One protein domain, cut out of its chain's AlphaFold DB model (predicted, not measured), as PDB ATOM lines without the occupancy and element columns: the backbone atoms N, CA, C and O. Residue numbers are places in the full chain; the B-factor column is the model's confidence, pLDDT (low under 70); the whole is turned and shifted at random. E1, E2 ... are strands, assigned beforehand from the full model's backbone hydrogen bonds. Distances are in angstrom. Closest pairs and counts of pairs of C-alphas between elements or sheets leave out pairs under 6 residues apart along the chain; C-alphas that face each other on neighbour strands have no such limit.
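This is residues 330 to 438 of the 528 residues of the protein "Autotransporter-associated beta strand repeat-containing protein" of Pirellulales bacterium (UniProt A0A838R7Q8). The chain is wound in stacked turns, a short three-sided solenoid: E1, E3, E5 and E8 stack as one wall, E2, E4, E6 and E11 as a second, and E7 and E12 make part of a third, where the earlier turns pass as links without named strands. At the end of the stack where E8 and E12 lie, E9 folds back beside E8 and E10 runs beside E12, both antiparallel. The printed part has 109 residues, with no named helix and twelve named strands, E1 to E12 in chain order, in sheets E1 E3 E5 E8 E9, mixed, E2 E4 E6 E11, all parallel, and E7 E12 E10, mixed. The class is all strand, though 48 of the 109 residues are in named elements, under half. The whole is compact and rounded, with a radius of gyration of the C-alphas of 12.4 A and spans of 35 by 30 by 27 A.

In the largest sheet, E1, residues 330 to 332, is an edge strand parallel to E3, residues 351 to 353, at 7 degrees, with N 332 and O 352 2.8 A apart. E3 is parallel to E5, residues 379 to 382, with N 381 and O 351 at 2.8 A. E5 is parallel to E8, residues 404 to 407, with N 382 and O 406 at 2.8 A. E8 and E9, residues 410 to 412, form an antiparallel hairpin at 137 degrees, with N 412 and O 405 at 2.8 A. In the second sheet, E2, residues 334 to 339, is parallel to E4, residues 361 to 366, with N 365 and O 337 at 2.8 A. E4 is parallel to E6, residues 390 to 393, with N 392 and O 364 at 2.8 A. E6 is parallel to E11, residues 426 to 428, at 31 degrees, with N 427 and O 391 at 2.9 A. In the third, E7, residues 399 to 402, is parallel to E12, residues 431 to 434, with N 433 and O 400 at 2.8 A. E12 is antiparallel to E10, residues 415 to 418, at 155 degrees, with N 417 and O 432 at 2.8 A. Between sheets, the closest C-alphas of E5 and E6 are those of Leu 382 and Lys 390, 5.6 A apart. Those of E8 and E12 are Gly 404 and Val 434, at 5.8 A. Those of E6 and E12 are Leu 393 and Ser 431, at 7.0 A. E2 and E12 are apart.

E1 begins at C-alpha 330 (-7.303, -41.646, 25.314). E4 measures 16.7 A and E2 15.7 A from first to last C-alpha. E12 ends at C-alpha 434 (-14.456, -39.385, 8.770).

The C-alphas farthest apart are those of Gly 359 and Pro 438, at 39.0 A. The printed part has no cut. The links E2 to E3 and E4 to E5 are long. Mean pLDDT of the printed part is 91.5, with residues 396 to 398 and 437 to 438 under 70.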
ATOM      1  N   THR A 330      -6.319 -41.970  24.271       98.81
ATOM      2  CA  THR A 330      -7.303 -41.646  25.314       98.81
ATOM      3  C   THR A 330      -8.294 -42.794  25.470       98.81
ATOM      4  O   THR A 330      -8.981 -43.136  24.513       98.81
ATOM      5  N   THR A 331      -8.436 -43.352  26.672       98.50
ATOM      6  CA  THR A 331      -9.404 -44.423  26.960       98.50
ATOM      7  C   THR A 331     -10.391 -43.985  28.036       98.50
ATOM      8  O   THR A 331      -9.984 -43.610  29.134       98.50
ATOM      9  N   VAL A 332     -11.690 -44.077  27.749       98.50
ATOM     10  CA  VAL A 332     -12.781 -43.777  28.688       98.50
ATOM     11  C   VAL A 332     -13.538 -45.068  28.997       98.50
ATOM     12  O   VAL A 332     -14.381 -45.516  28.220       98.50
ATOM     13  N   ASN A 333     -13.213 -45.683  30.135       96.31
ATOM     14  CA  ASN A 333     -13.803 -46.944  30.587       96.31
ATOM     15  C   ASN A 333     -15.165 -46.751  31.269       96.31
ATOM     16  O   ASN A 333     -16.076 -47.567  31.130       96.31
ATOM     17  N   LEU A 334     -15.267 -45.693  32.072       94.19
ATOM     18  CA  LEU A 334     -16.344 -45.430  33.024       94.19
ATOM     19  C   LEU A 334     -16.446 -43.920  33.268       94.19
ATOM     20  O   LEU A 334     -15.423 -43.233  33.302       94.19
ATOM     21  N   GLY A 335     -17.670 -43.432  33.474       96.00
ATOM     22  CA  GLY A 335     -17.933 -42.017  33.729       96.00
ATOM     23  C   GLY A 335     -17.807 -41.157  32.471       96.00
ATOM     24  O   GLY A 335     -17.743 -41.670  31.350       96.00
ATOM     25  N   THR A 336     -17.791 -39.838  32.663       97.56
ATOM     26  CA  THR A 336     -17.828 -38.866  31.561       97.56
ATOM     27  C   THR A 336     -16.507 -38.120  31.425       97.56
ATOM     28  O   THR A 336     -16.153 -37.330  32.300       97.56
ATOM     29  N   LEU A 337     -15.813 -38.292  30.301       98.50
ATOM     30  CA  LEU A 337     -14.749 -37.379  29.891       98.50
ATOM     31  C   LEU A 337     -15.386 -36.221  29.121       98.50
ATOM     32  O   LEU A 337     -15.940 -36.435  28.047       98.50
ATOM     33  N   ALA A 338     -15.336 -35.014  29.673       97.19
ATOM     34  CA  ALA A 338     -15.928 -33.817  29.087       97.19
ATOM     35  C   ALA A 338     -14.846 -32.816  28.661       97.19
ATOM     36  O   ALA A 338     -13.955 -32.495  29.449       97.19
ATOM     37  N   LEU A 339     -14.957 -32.282  27.444       96.06
ATOM     38  CA  LEU A 339     -14.166 -31.149  26.960       96.06
ATOM     39  C   LEU A 339     -15.035 -29.891  26.923       96.06
ATOM     40  O   LEU A 339     -16.194 -29.939  26.504       96.06
ATOM     41  N   ASP A 340     -14.486 -28.779  27.409       90.00
ATOM     42  CA  ASP A 340     -15.232 -27.543  27.657       90.00
ATOM     43  C   ASP A 340     -14.314 -26.316  27.525       90.00
ATOM     44  O   ASP A 340     -13.406 -26.116  28.334       90.00
ATOM     45  N   GLY A 341     -14.531 -25.501  26.491       84.88
ATOM     46  CA  GLY A 341     -13.712 -24.328  26.172       84.88
ATOM     47  C   GLY A 341     -13.180 -24.342  24.737       84.88
ATOM     48  O   GLY A 341     -12.932 -25.397  24.164       84.88
ATOM     49  N   LEU A 342     -12.984 -23.150  24.164       84.62
ATOM     50  CA  LEU A 342     -12.753 -22.946  22.723       84.62
ATOM     51  C   LEU A 342     -11.590 -23.758  22.125       84.62
ATOM     52  O   LEU A 342     -11.650 -24.145  20.965       84.62
ATOM     53  N   ASN A 343     -10.556 -24.022  22.929       85.62
ATOM     54  CA  ASN A 343      -9.333 -24.710  22.516       85.62
ATOM     55  C   ASN A 343      -9.137 -26.040  23.279       85.62
ATOM     56  O   ASN A 343      -8.001 -26.473  23.455       85.62
ATOM     57  N   ALA A 344     -10.198 -26.636  23.835       93.75
ATOM     58  CA  ALA A 344     -10.093 -27.850  24.643       93.75
ATOM     59  C   ALA A 344      -9.951 -29.096  23.752       93.75
ATOM     60  O   ALA A 344     -10.921 -29.535  23.143       93.75
ATOM     61  N   THR A 345      -8.757 -29.692  23.711       95.38
ATOM     62  CA  THR A 345      -8.458 -30.873  22.878       95.38
ATOM     63  C   THR A 345      -8.129 -32.101  23.725       95.38
ATOM     64  O   THR A 345      -7.792 -31.996  24.906       95.38
ATOM     65  N   LEU A 346      -8.183 -33.289  23.132       97.44
ATOM     66  CA  LEU A 346      -7.479 -34.474  23.618       97.44
ATOM     67  C   LEU A 346      -6.016 -34.459  23.138       97.44
ATOM     68  O   LEU A 346      -5.534 -33.473  22.578       97.44
ATOM     69  N   GLY A 347      -5.287 -35.537  23.424       95.38
ATOM     70  CA  GLY A 347      -3.963 -35.778  22.855       95.38
ATOM     71  C   GLY A 347      -4.014 -36.209  21.384       95.38
ATOM     72  O   GLY A 347      -5.082 -36.430  20.819       95.38
ATOM     73  N   GLY A 348      -2.839 -36.385  20.779       93.50
ATOM     74  CA  GLY A 348      -2.696 -36.813  19.380       93.50
ATOM     75  C   GLY A 348      -2.977 -38.300  19.119       93.50
ATOM     76  O   GLY A 348      -3.014 -38.717  17.966       93.50
ATOM     77  N   GLY A 349      -3.139 -39.114  20.166       95.62
ATOM     78  CA  GLY A 349      -3.357 -40.557  20.049       95.62
ATOM     79  C   GLY A 349      -4.830 -40.968  19.931       95.62
ATOM     80  O   GLY A 349      -5.732 -40.262  20.375       95.62
ATOM     81  N   ASN A 350      -5.058 -42.175  19.400       98.25
ATOM     82  CA  ASN A 350      -6.383 -42.788  19.222       98.25
ATOM     83  C   ASN A 350      -7.273 -42.719  20.476       98.25
ATOM     84  O   ASN A 350      -6.808 -42.906  21.604       98.25
ATOM     85  N   VAL A 351      -8.575 -42.525  20.265       98.75
ATOM     86  CA  VAL A 351      -9.581 -42.349  21.321       98.75
ATOM     87  C   VAL A 351     -10.482 -43.580  21.380       98.75
ATOM     88  O   VAL A 351     -10.998 -44.018  20.358       98.75
ATOM     89  N   THR A 352     -10.700 -44.152  22.564       98.62
ATOM     90  CA  THR A 352     -11.560 -45.328  22.779       98.62
ATOM     91  C   THR A 352     -12.551 -45.075  23.907       98.62
ATOM     92  O   THR A 352     -12.160 -44.676  25.003       98.62
ATOM     93  N   VAL A 353     -13.834 -45.349  23.663       98.56
ATOM     94  CA  VAL A 353     -14.900 -45.279  24.670       98.56
ATOM     95  C   VAL A 353     -15.543 -46.658  24.838       98.56
ATOM     96  O   VAL A 353     -16.087 -47.236  23.888       98.56
ATOM     97  N   GLU A 354     -15.499 -47.179  26.062       96.12
ATOM     98  CA  GLU A 354     -15.961 -48.527  26.408       96.12
ATOM     99  C   GLU A 354     -17.411 -48.555  26.920       96.12
ATOM    100  O   GLU A 354     -17.815 -47.772  27.783       96.12
ATOM    101  N   GLY A 355     -18.187 -49.517  26.425       92.50
ATOM    102  CA  GLY A 355     -19.537 -49.843  26.896       92.50
ATOM    103  C   GLY A 355     -19.946 -51.310  26.710       92.50
ATOM    104  O   GLY A 355     -21.007 -51.705  27.198       92.50
ATOM    105  N   LEU A 356     -19.116 -52.118  26.033       88.44
ATOM    106  CA  LEU A 356     -19.312 -53.564  25.870       88.44
ATOM    107  C   LEU A 356     -18.590 -54.383  26.945       88.44
ATOM    108  O   LEU A 356     -19.085 -55.437  27.350       88.44
ATOM    109  N   THR A 357     -17.429 -53.918  27.412       86.19
ATOM    110  CA  THR A 357     -16.671 -54.601  28.465       86.19
ATOM    111  C   THR A 357     -17.473 -54.635  29.772       86.19
ATOM    112  O   THR A 357     -18.182 -53.690  30.117       86.19
ATOM    113  N   ALA A 358     -17.408 -55.746  30.510       84.62
ATOM    114  CA  ALA A 358     -18.252 -55.952  31.686       84.62
ATOM    115  C   ALA A 358     -17.977 -54.904  32.783       84.62
ATOM    116  O   ALA A 358     -16.891 -54.858  33.359       84.62
ATOM    117  N   GLY A 359     -18.982 -54.075  33.080       80.44
ATOM    118  CA  GLY A 359     -18.836 -52.947  34.004       80.44
ATOM    119  C   GLY A 359     -18.184 -51.705  33.390       80.44
ATOM    120  O   GLY A 359     -17.707 -50.868  34.145       80.44
ATOM    121  N   ALA A 360     -18.158 -51.579  32.060       86.75
ATOM    122  CA  ALA A 360     -17.868 -50.329  31.367       86.75
ATOM    123  C   ALA A 360     -19.132 -49.467  31.201       86.75
ATOM    124  O   ALA A 360     -20.233 -49.980  30.991       86.75
ATOM    125  N   ALA A 361     -18.957 -48.150  31.285       92.50
ATOM    126  CA  ALA A 361     -20.002 -47.146  31.076       92.50
ATOM    127  C   ALA A 361     -19.359 -45.789  30.733       92.50
ATOM    128  O   ALA A 361     -19.610 -44.784  31.396       92.50
ATOM    129  N   GLY A 362     -18.444 -45.789  29.762       96.88
ATOM    130  CA  GLY A 362     -17.739 -44.592  29.320       96.88
ATOM    131  C   GLY A 362     -18.606 -43.696  28.435       96.88
ATOM    132  O   GLY A 362     -19.344 -44.182  27.569       96.88
ATOM    133  N   LEU A 363     -18.474 -42.386  28.625       97.75
ATOM    134  CA  LEU A 363     -19.052 -41.344  27.783       97.75
ATOM    135  C   LEU A 363     -17.985 -40.289  27.466       97.75
ATOM    136  O   LEU A 363     -17.336 -39.774  28.373       97.75
ATOM    137  N   LEU A 364     -17.835 -39.939  26.192       97.88
ATOM    138  CA  LEU A 364     -17.109 -38.741  25.766       97.88
ATOM    139  C   LEU A 364     -18.119 -37.617  25.502       97.88
ATOM    140  O   LEU A 364     -19.108 -37.837  24.812       97.88
ATOM    141  N   GLU A 365     -17.898 -36.421  26.035       96.69
ATOM    142  CA  GLU A 365     -18.743 -35.241  25.819       96.69
ATOM    143  C   GLU A 365     -17.898 -34.084  25.276       96.69
ATOM    144  O   GLU A 365     -16.976 -33.620  25.943       96.69
ATOM    145  N   ILE A 366     -18.229 -33.595  24.080       95.31
ATOM    146  CA  ILE A 366     -17.559 -32.447  23.451       95.31
ATOM    147  C   ILE A 366     -18.566 -31.302  23.433       95.31
ATOM    148  O   ILE A 366     -19.544 -31.336  22.686       95.31
ATOM    149  N   ARG A 367     -18.395 -30.321  24.324       92.50
ATOM    150  CA  ARG A 367     -19.419 -29.293  24.563       92.50
ATOM    151  C   ARG A 367     -19.462 -28.239  23.461       92.50
ATOM    152  O   ARG A 367     -18.482 -28.000  22.760       92.50
ATOM    153  N   GLY A 368     -20.616 -27.584  23.329       86.69
ATOM    154  CA  GLY A 368     -20.826 -26.520  22.350       86.69
ATOM    155  C   GLY A 368     -19.761 -25.424  22.459       86.69
ATOM    156  O   GLY A 368     -19.532 -24.883  23.540       86.69
ATOM    157  N   GLY A 369     -19.115 -25.106  21.337       84.19
ATOM    158  CA  GLY A 369     -18.011 -24.145  21.273       84.19
ATOM    159  C   GLY A 369     -16.608 -24.741  21.419       84.19
ATOM    160  O   GLY A 369     -15.654 -23.998  21.220       84.19
ATOM    161  N   VAL A 370     -16.456 -26.038  21.712       90.25
ATOM    162  CA  VAL A 370     -15.200 -26.766  21.455       90.25
ATOM    163  C   VAL A 370     -15.097 -27.046  19.948       90.25
ATOM    164  O   VAL A 370     -16.103 -27.374  19.318       90.25
ATOM    165  N   ALA A 371     -13.900 -26.929  19.374       82.31
ATOM    166  CA  ALA A 371     -13.607 -27.291  17.988       82.31
ATOM    167  C   ALA A 371     -12.349 -28.171  17.924       82.31
ATOM    168  O   ALA A 371     -11.409 -27.919  18.676       82.31
ATOM    169  N   ASP A 372     -12.338 -29.156  17.017       86.75
ATOM    170  CA  ASP A 372     -11.208 -30.075  16.780       86.75
ATOM    171  C   ASP A 372     -10.739 -30.775  18.077       86.75
ATOM    172  O   ASP A 372      -9.576 -30.709  18.485       86.75
ATOM    173  N   ALA A 373     -11.685 -31.379  18.807       94.25
ATOM    174  CA  ALA A 373     -11.420 -31.946  20.128       94.25
ATOM    175  C   ALA A 373     -10.609 -33.252  20.060       94.25
ATOM    176  O   ALA A 373      -9.985 -33.645  21.048       94.25
ATOM    177  N   ILE A 374     -10.635 -33.937  18.918       96.00
ATOM    178  CA  ILE A 374      -9.890 -35.153  18.607       96.00
ATOM    179  C   ILE A 374      -8.924 -34.815  17.469       96.00
ATOM    180  O   ILE A 374      -9.285 -34.133  16.519       96.00
ATOM    181  N   ALA A 375      -7.679 -35.291  17.540       93.81
ATOM    182  CA  ALA A 375      -6.723 -35.030  16.470       93.81
ATOM    183  C   ALA A 375      -7.186 -35.654  15.140       93.81
ATOM    184  O   ALA A 375      -7.524 -36.835  15.093       93.81
ATOM    185  N   ASN A 376      -7.104 -34.892  14.046       92.81
ATOM    186  CA  ASN A 376      -7.547 -35.309  12.708       92.81
ATOM    187  C   ASN A 376      -6.904 -36.610  12.178       92.81
ATOM    188  O   ASN A 376      -7.492 -37.267  11.329       92.81
ATOM    189  N   ALA A 377      -5.734 -37.018  12.682       90.56
ATOM    190  CA  ALA A 377      -5.093 -38.296  12.337       90.56
ATOM    191  C   ALA A 377      -5.530 -39.481  13.229       90.56
ATOM    192  O   ALA A 377      -5.219 -40.635  12.939       90.56
ATOM    193  N   ALA A 378      -6.233 -39.224  14.335       95.25
ATOM    194  CA  ALA A 378      -6.603 -40.243  15.308       95.25
ATOM    195  C   ALA A 378      -7.837 -41.046  14.865       95.25
ATOM    196  O   ALA A 378      -8.776 -40.534  14.256       95.25
ATOM    197  N   THR A 379      -7.863 -42.323  15.247       97.31
ATOM    198  CA  THR A 379      -9.062 -43.165  15.179       97.31
ATOM    199  C   THR A 379      -9.902 -43.001  16.443       97.31
ATOM    200  O   THR A 379      -9.404 -43.214  17.553       97.31
ATOM    201  N   LEU A 380     -11.193 -42.706  16.281       98.31
ATOM    202  CA  LEU A 380     -12.197 -42.759  17.344       98.31
ATOM    203  C   LEU A 380     -12.896 -44.128  17.346       98.31
ATOM    204  O   LEU A 380     -13.526 -44.527  16.371       98.31
ATOM    205  N   THR A 381     -12.831 -44.841  18.468       98.62
ATOM    206  CA  THR A 381     -13.499 -46.128  18.691       98.62
ATOM    207  C   THR A 381     -14.625 -45.973  19.706       98.62
ATOM    208  O   THR A 381     -14.386 -45.726  20.888       98.62
ATOM    209  N   LEU A 382     -15.864 -46.159  19.256       98.44
ATOM    210  CA  LEU A 382     -17.066 -46.183  20.083       98.44
ATOM    211  C   LEU A 382     -17.594 -47.616  20.121       98.44
ATOM    212  O   LEU A 382     -18.239 -48.091  19.184       98.44
ATOM    213  N   THR A 383     -17.311 -48.338  21.203       96.69
ATOM    214  CA  THR A 383     -17.746 -49.742  21.330       96.69
ATOM    215  C   THR A 383     -19.268 -49.884  21.449       96.69
ATOM    216  O   THR A 383     -19.820 -50.919  21.079       96.69
ATOM    217  N   GLY A 384     -19.966 -48.832  21.887       89.56
ATOM    218  CA  GLY A 384     -21.396 -48.857  22.183       89.56
ATOM    219  C   GLY A 384     -21.740 -49.742  23.381       89.56
ATOM    220  O   GLY A 384     -20.875 -50.282  24.064       89.56
ATOM    221  N   GLY A 385     -23.037 -49.887  23.642       82.56
ATOM    222  CA  GLY A 385     -23.548 -50.686  24.752       82.56
ATOM    223  C   GLY A 385     -24.802 -50.092  25.388       82.56
ATOM    224  O   GLY A 385     -25.273 -49.008  25.027       82.56
ATOM    225  N   ALA A 386     -25.355 -50.823  26.358       74.56
ATOM    226  CA  ALA A 386     -26.516 -50.372  27.123       74.56
ATOM    227  C   ALA A 386     -26.161 -49.279  28.150       74.56
ATOM    228  O   ALA A 386     -27.003 -48.434  28.441       74.56
ATOM    229  N   GLY A 387     -24.930 -49.292  28.683       72.75
ATOM    230  CA  GLY A 387     -24.469 -48.365  29.727       72.75
ATOM    231  C   GLY A 387     -23.515 -47.255  29.270       72.75
ATOM    232  O   GLY A 387     -23.328 -46.298  30.009       72.75
ATOM    233  N   GLY A 388     -22.914 -47.351  28.081       89.25
ATOM    234  CA  GLY A 388     -21.885 -46.412  27.620       89.25
ATOM    235  C   GLY A 388     -21.321 -46.794  26.255       89.25
ATOM    236  O   GLY A 388     -22.031 -47.395  25.446       89.25
ATOM    237  N   GLY A 389     -20.061 -46.438  26.005       96.50
ATOM    238  CA  GLY A 389     -19.370 -46.662  24.734       96.50
ATOM    239  C   GLY A 389     -19.725 -45.626  23.664       96.50
ATOM    240  O   GLY A 389     -19.814 -45.983  22.490       96.50
ATOM    241  N   LYS A 390     -20.020 -44.380  24.069       97.25
ATOM    242  CA  LYS A 390     -20.692 -43.360  23.238       97.25
ATOM    243  C   LYS A 390     -20.017 -41.991  23.286       97.25
ATOM    244  O   LYS A 390     -19.261 -41.695  24.209       97.25
ATOM    245  N   ILE A 391     -20.375 -41.144  22.325       97.50
ATOM    246  CA  ILE A 391     -20.031 -39.722  22.282       97.50
ATOM    247  C   ILE A 391     -21.294 -38.851  22.331       97.50
ATOM    248  O   ILE A 391     -22.309 -39.188  21.717       97.50
ATOM    249  N   ASN A 392     -21.227 -37.727  23.038       95.81
ATOM    250  CA  ASN A 392     -22.259 -36.699  23.095       95.81
ATOM    251  C   ASN A 392     -21.756 -35.413  22.429       95.81
ATOM    252  O   ASN A 392     -20.773 -34.826  22.885       95.81
ATOM    253  N   LEU A 393     -22.458 -34.980  21.379       94.12
ATOM    254  CA  LEU A 393     -22.197 -33.771  20.594       94.12
ATOM    255  C   LEU A 393     -23.408 -32.814  20.708       94.12
ATOM    256  O   LEU A 393     -24.231 -32.746  19.789       94.12
ATOM    257  N   PRO A 394     -23.609 -32.150  21.863       89.56
ATOM    258  CA  PRO A 394     -24.727 -31.232  22.092       89.56
ATOM    259  C   PRO A 394     -24.695 -29.994  21.185       89.56
ATOM    260  O   PRO A 394     -23.648 -29.596  20.677       89.56
ATOM    261  N   ASP A 395     -25.863 -29.365  21.039       75.56
ATOM    262  CA  ASP A 395     -26.127 -28.172  20.236       75.56
ATOM    263  C   ASP A 395     -25.054 -27.074  20.408       75.56
ATOM    264  O   ASP A 395     -24.853 -26.535  21.499       75.56
ATOM    265  N   GLY A 396     -24.380 -26.713  19.310       63.91
ATOM    266  CA  GLY A 396     -23.322 -25.691  19.332       63.91
ATOM    267  C   GLY A 396     -22.363 -25.663  18.137       63.91
ATOM    268  O   GLY A 396     -21.319 -25.028  18.238       63.91
ATOM    269  N   VAL A 397     -22.697 -26.330  17.022       57.81
ATOM    270  CA  VAL A 397     -21.822 -26.513  15.837       57.81
ATOM    271  C   VAL A 397     -20.529 -27.292  16.150       57.81
ATOM    272  O   VAL A 397     -19.470 -27.040  15.584       57.81
ATOM    273  N   THR A 398     -20.627 -28.283  17.039       66.38
ATOM    274  CA  THR A 398     -19.603 -29.314  17.253       66.38
ATOM    275  C   THR A 398     -19.636 -30.331  16.108       66.38
ATOM    276  O   THR A 398     -20.412 -31.289  16.111       66.38
ATOM    277  N   ASN A 399     -18.787 -30.097  15.107       81.81
ATOM    278  CA  ASN A 399     -18.452 -31.073  14.075       81.81
ATOM    279  C   ASN A 399     -17.030 -31.565  14.355       81.81
ATOM    280  O   ASN A 399     -16.085 -30.786  14.262       81.81
ATOM    281  N   GLU A 400     -16.891 -32.839  14.700       91.94
ATOM    282  CA  GLU A 400     -15.604 -33.466  15.000       91.94
ATOM    283  C   GLU A 400     -15.034 -34.120  13.737       91.94
ATOM    284  O   GLU A 400     -15.809 -34.684  12.961       91.94
ATOM    285  N   THR A 401     -13.717 -34.080  13.512       92.94
ATOM    286  CA  THR A 401     -13.098 -34.707  12.327       92.94
ATOM    287  C   THR A 401     -12.016 -35.695  12.746       92.94
ATOM    288  O   THR A 401     -11.203 -35.415  13.620       92.94
ATOM    289  N   VAL A 402     -12.048 -36.898  12.168       95.19
ATOM    290  CA  VAL A 402     -11.196 -38.026  12.576       95.19
ATOM    291  C   VAL A 402     -10.663 -38.791  11.365       95.19
ATOM    292  O   VAL A 402     -11.360 -38.946  10.358       95.19
ATOM    293  N   GLY A 403      -9.452 -39.332  11.496       91.81
ATOM    294  CA  GLY A 403      -8.803 -40.152  10.468       91.81
ATOM    295  C   GLY A 403      -9.404 -41.556  10.364       91.81
ATOM    296  O   GLY A 403      -9.266 -42.230   9.349       91.81
ATOM    297  N   GLY A 404     -10.129 -41.991  11.398       95.31
ATOM    298  CA  GLY A 404     -10.907 -43.223  11.371       95.31
ATOM    299  C   GLY A 404     -12.013 -43.239  12.422       95.31
ATOM    300  O   GLY A 404     -11.885 -42.649  13.495       95.31
ATOM    301  N   LEU A 405     -13.098 -43.957  12.134       97.94
ATOM    302  CA  LEU A 405     -14.185 -44.208  13.078       97.94
ATOM    303  C   LEU A 405     -14.477 -45.708  13.143       97.94
ATOM    304  O   LEU A 405     -14.659 -46.360  12.116       97.94
ATOM    305  N   VAL A 406     -14.552 -46.257  14.353       98.31
ATOM    306  CA  VAL A 406     -14.901 -47.658  14.610       98.31
ATOM    307  C   VAL A 406     -16.127 -47.696  15.515       98.31
ATOM    308  O   VAL A 406     -16.076 -47.238  16.653       98.31
ATOM    309  N   LEU A 407     -17.232 -48.259  15.021       97.62
ATOM    310  CA  LEU A 407     -18.500 -48.375  15.747       97.62
ATOM    311  C   LEU A 407     -18.787 -49.849  16.043       97.62
ATOM    312  O   LEU A 407     -18.923 -50.658  15.127       97.62
ATOM    313  N   GLY A 408     -18.840 -50.227  17.322       95.12
ATOM    314  CA  GLY A 408     -19.120 -51.610  17.739       95.12
ATOM    315  C   GLY A 408     -18.109 -52.649  17.231       95.12
ATOM    316  O   GLY A 408     -18.460 -53.816  17.075       95.12
ATOM    317  N   GLY A 409     -16.878 -52.226  16.927       94.31
ATOM    318  CA  GLY A 409     -15.834 -53.057  16.314       94.31
ATOM    319  C   GLY A 409     -15.824 -53.067  14.777       94.31
ATOM    320  O   GLY A 409     -14.912 -53.644  14.193       94.31
ATOM    321  N   ALA A 410     -16.782 -52.414  14.111       96.19
ATOM    322  CA  ALA A 410     -16.776 -52.232  12.660       96.19
ATOM    323  C   ALA A 410     -16.161 -50.876  12.281       96.19
ATOM    324  O   ALA A 410     -16.689 -49.826  12.658       96.19
ATOM    325  N   ALA A 411     -15.072 -50.891  11.510       96.31
ATOM    326  CA  ALA A 411     -14.533 -49.686  10.882       96.31
ATOM    327  C   ALA A 411     -15.552 -49.090   9.897       96.31
ATOM    328  O   ALA A 411     -16.245 -49.824   9.189       96.31
ATOM    329  N   GLN A 412     -15.661 -47.765   9.884       97.00
ATOM    330  CA  GLN A 412     -16.591 -47.010   9.054       97.00
ATOM    331  C   GLN A 412     -15.852 -46.347   7.878       97.00
ATOM    332  O   GLN A 412     -14.722 -45.894   8.064       97.00
ATOM    333  N   PRO A 413     -16.461 -46.262   6.680       93.75
ATOM    334  CA  PRO A 413     -15.878 -45.540   5.551       93.75
ATOM    335  C   PRO A 413     -15.895 -44.017   5.766       93.75
ATOM    336  O   PRO A 413     -16.566 -43.503   6.664       93.75
ATOM    337  N   ALA A 414     -15.214 -43.286   4.884       92.56
ATOM    338  CA  ALA A 414     -15.314 -41.830   4.789       92.56
ATOM    339  C   ALA A 414     -16.778 -41.352   4.704       92.56
ATOM    340  O   ALA A 414     -17.601 -41.965   4.016       92.56
ATOM    341  N   GLY A 415     -17.115 -40.262   5.398       94.31
ATOM    342  CA  GLY A 415     -18.484 -39.739   5.447       94.31
ATOM    343  C   GLY A 415     -18.851 -39.051   6.762       94.31
ATOM    344  O   GLY A 415     -18.015 -38.865   7.642       94.31
ATOM    345  N   VAL A 416     -20.127 -38.671   6.895       94.75
ATOM    346  CA  VAL A 416     -20.649 -37.914   8.045       94.75
ATOM    347  C   VAL A 416     -21.613 -38.765   8.874       94.75
ATOM    348  O   VAL A 416     -22.628 -39.261   8.380       94.75
ATOM    349  N   TYR A 417     -21.314 -38.890  10.163       95.88
ATOM    350  CA  TYR A 417     -21.985 -39.751  11.131       95.88
ATOM    351  C   TYR A 417     -22.683 -38.895  12.189       95.88
ATOM    352  O   TYR A 417     -22.109 -37.942  12.709       95.88
ATOM    353  N   THR A 418     -23.940 -39.212  12.508       95.62
ATOM    354  CA  THR A 418     -24.773 -38.419  13.430       95.62
ATOM    355  C   THR A 418     -25.636 -39.321  14.306       95.62
ATOM    356  O   THR A 418     -25.841 -40.494  14.000       95.62
ATOM    357  N   ASN A 419     -26.231 -38.754  15.355       94.88
ATOM    358  CA  ASN A 419     -27.279 -39.396  16.156       94.88
ATOM    359  C   ASN A 419     -28.451 -39.925  15.290       94.88
ATOM    360  O   ASN A 419     -29.001 -40.985  15.566       94.88
ATOM    361  N   ALA A 420     -28.790 -39.254  14.181       94.88
ATOM    362  CA  ALA A 420     -29.859 -39.699  13.281       94.88
ATOM    363  C   ALA A 420     -29.519 -40.980  12.491       94.88
ATOM    364  O   ALA A 420     -30.433 -41.706  12.101       94.88
ATOM    365  N   THR A 421     -28.232 -41.272  12.257       95.25
ATOM    366  CA  THR A 421     -27.784 -42.507  11.585       95.25
ATOM    367  C   THR A 421     -27.273 -43.568  12.564       95.25
ATOM    368  O   THR A 421     -27.453 -44.757  12.319       95.25
ATOM    369  N   HIS A 422     -26.686 -43.158  13.694       95.75
ATOM    370  CA  HIS A 422     -25.992 -44.028  14.651       95.75
ATOM    371  C   HIS A 422     -26.361 -43.730  16.128       95.75
ATOM    372  O   HIS A 422     -25.467 -43.542  16.959       95.75
ATOM    373  N   PRO A 423     -27.658 -43.757  16.514       94.31
ATOM    374  CA  PRO A 423     -28.136 -43.356  17.853       94.31
ATOM    375  C   PRO A 423     -27.644 -44.257  19.002       94.31
ATOM    376  O   PRO A 423     -27.756 -43.919  20.180       94.31
ATOM    377  N   ASN A 424     -27.089 -45.430  18.681       92.94
ATOM    378  CA  ASN A 424     -26.465 -46.315  19.666       92.94
ATOM    379  C   ASN A 424     -25.068 -45.843  20.104       92.94
ATOM    380  O   ASN A 424     -24.605 -46.296  21.151       92.94
ATOM    381  N   PHE A 425     -24.430 -44.949  19.342       96.75
ATOM    382  CA  PHE A 425     -23.040 -44.513  19.532       96.75
ATOM    383  C   PHE A 425     -22.897 -42.990  19.659       96.75
ATOM    384  O   PHE A 425     -22.044 -42.532  20.413       96.75
ATOM    385  N   ILE A 426     -23.727 -42.213  18.956       95.62
ATOM    386  CA  ILE A 426     -23.667 -40.745  18.902       95.62
ATOM    387  C   ILE A 426     -24.964 -40.171  19.480       95.62
ATOM    388  O   ILE A 426     -26.049 -40.558  19.050       95.62
ATOM    389  N   THR A 427     -24.867 -39.223  20.414       94.44
ATOM    390  CA  THR A 427     -26.001 -38.441  20.939       94.44
ATOM    391  C   THR A 427     -25.797 -36.940  20.723       94.44
ATOM    392  O   THR A 427     -24.688 -36.493  20.441       94.44
ATOM    393  N   GLY A 428     -26.871 -36.154  20.844       92.81
ATOM    394  CA  GLY A 428     -26.864 -34.714  20.556       92.81
ATOM    395  C   GLY A 428     -27.227 -34.389  19.101       92.81
ATOM    396  O   GLY A 428     -27.905 -35.190  18.444       92.81
ATOM    397  N   SER A 429     -26.815 -33.209  18.627       91.25
ATOM    398  CA  SER A 429     -27.117 -32.676  17.288       91.25
ATOM    399  C   SER A 429     -25.900 -32.575  16.357       91.25
ATOM    400  O   SER A 429     -26.089 -32.353  15.162       91.25
ATOM    401  N   GLY A 430     -24.679 -32.653  16.894       92.19
ATOM    402  CA  GLY A 430     -23.436 -32.554  16.127       92.19
ATOM    403  C   GLY A 430     -23.125 -33.800  15.294       92.19
ATOM    404  O   GLY A 430     -23.893 -34.772  15.264       92.19
ATOM    405  N   SER A 431     -21.984 -33.773  14.608       93.12
ATOM    406  CA  SER A 431     -21.540 -34.854  13.724       93.12
ATOM    407  C   SER A 431     -20.078 -35.241  13.931       93.12
ATOM    408  O   SER A 431     -19.268 -34.453  14.412       93.12
ATOM    409  N   ILE A 432     -19.747 -36.468  13.527       95.38
ATOM    410  CA  ILE A 432     -18.372 -36.895  13.263       95.38
ATOM    411  C   ILE A 432     -18.200 -36.958  11.748       95.38
ATOM    412  O   ILE A 432     -19.005 -37.595  11.065       95.38
ATOM    413  N   THR A 433     -17.142 -36.355  11.227       95.06
ATOM    414  CA  THR A 433     -16.693 -36.513   9.845       95.06
ATOM    415  C   THR A 433     -15.489 -37.444   9.836       95.06
ATOM    416  O   THR A 433     -14.453 -37.134  10.417       95.06
ATOM    417  N   VAL A 434     -15.620 -38.592   9.175       94.62
ATOM    418  CA  VAL A 434     -14.456 -39.385   8.770       94.62
ATOM    419  C   VAL A 434     -13.983 -38.787   7.459       94.62
ATOM    420  O   VAL A 434     -14.747 -38.782   6.485       94.62
ATOM    421  N   ALA A 435     -12.765 -38.251   7.443       80.44
ATOM    422  CA  ALA A 435     -12.172 -37.739   6.217       80.44
ATOM    423  C   ALA A 435     -12.123 -38.849   5.152       80.44
ATOM    424  O   ALA A 435     -11.996 -40.035   5.467       80.44
ATOM    425  N   ALA A 436     -12.216 -38.473   3.877       70.75
ATOM    426  CA  ALA A 436     -11.690 -39.359   2.852       70.75
ATOM    427  C   ALA A 436     -10.180 -39.460   3.073       70.75
ATOM    428  O   ALA A 436      -9.528 -38.429   3.251       70.75
ATOM    429  N   ALA A 437      -9.634 -40.678   3.038       65.19
ATOM    430  CA  ALA A 437      -8.235 -40.814   2.661       65.19
ATOM    431  C   ALA A 437      -8.054 -40.076   1.321       65.19
ATOM    432  O   ALA A 437      -8.989 -40.116   0.502       65.19
ATOM    433  N   PRO A 438      -6.923 -39.390   1.095       63.66
ATOM    434  CA  PRO A 438      -6.628 -38.853  -0.221       63.66
ATOM    435  C   PRO A 438      -6.801 -39.969  -1.253       63.66
ATOM    436  O   PRO A 438      -6.481 -41.135  -0.996       63.66
TER     437      PRO A 438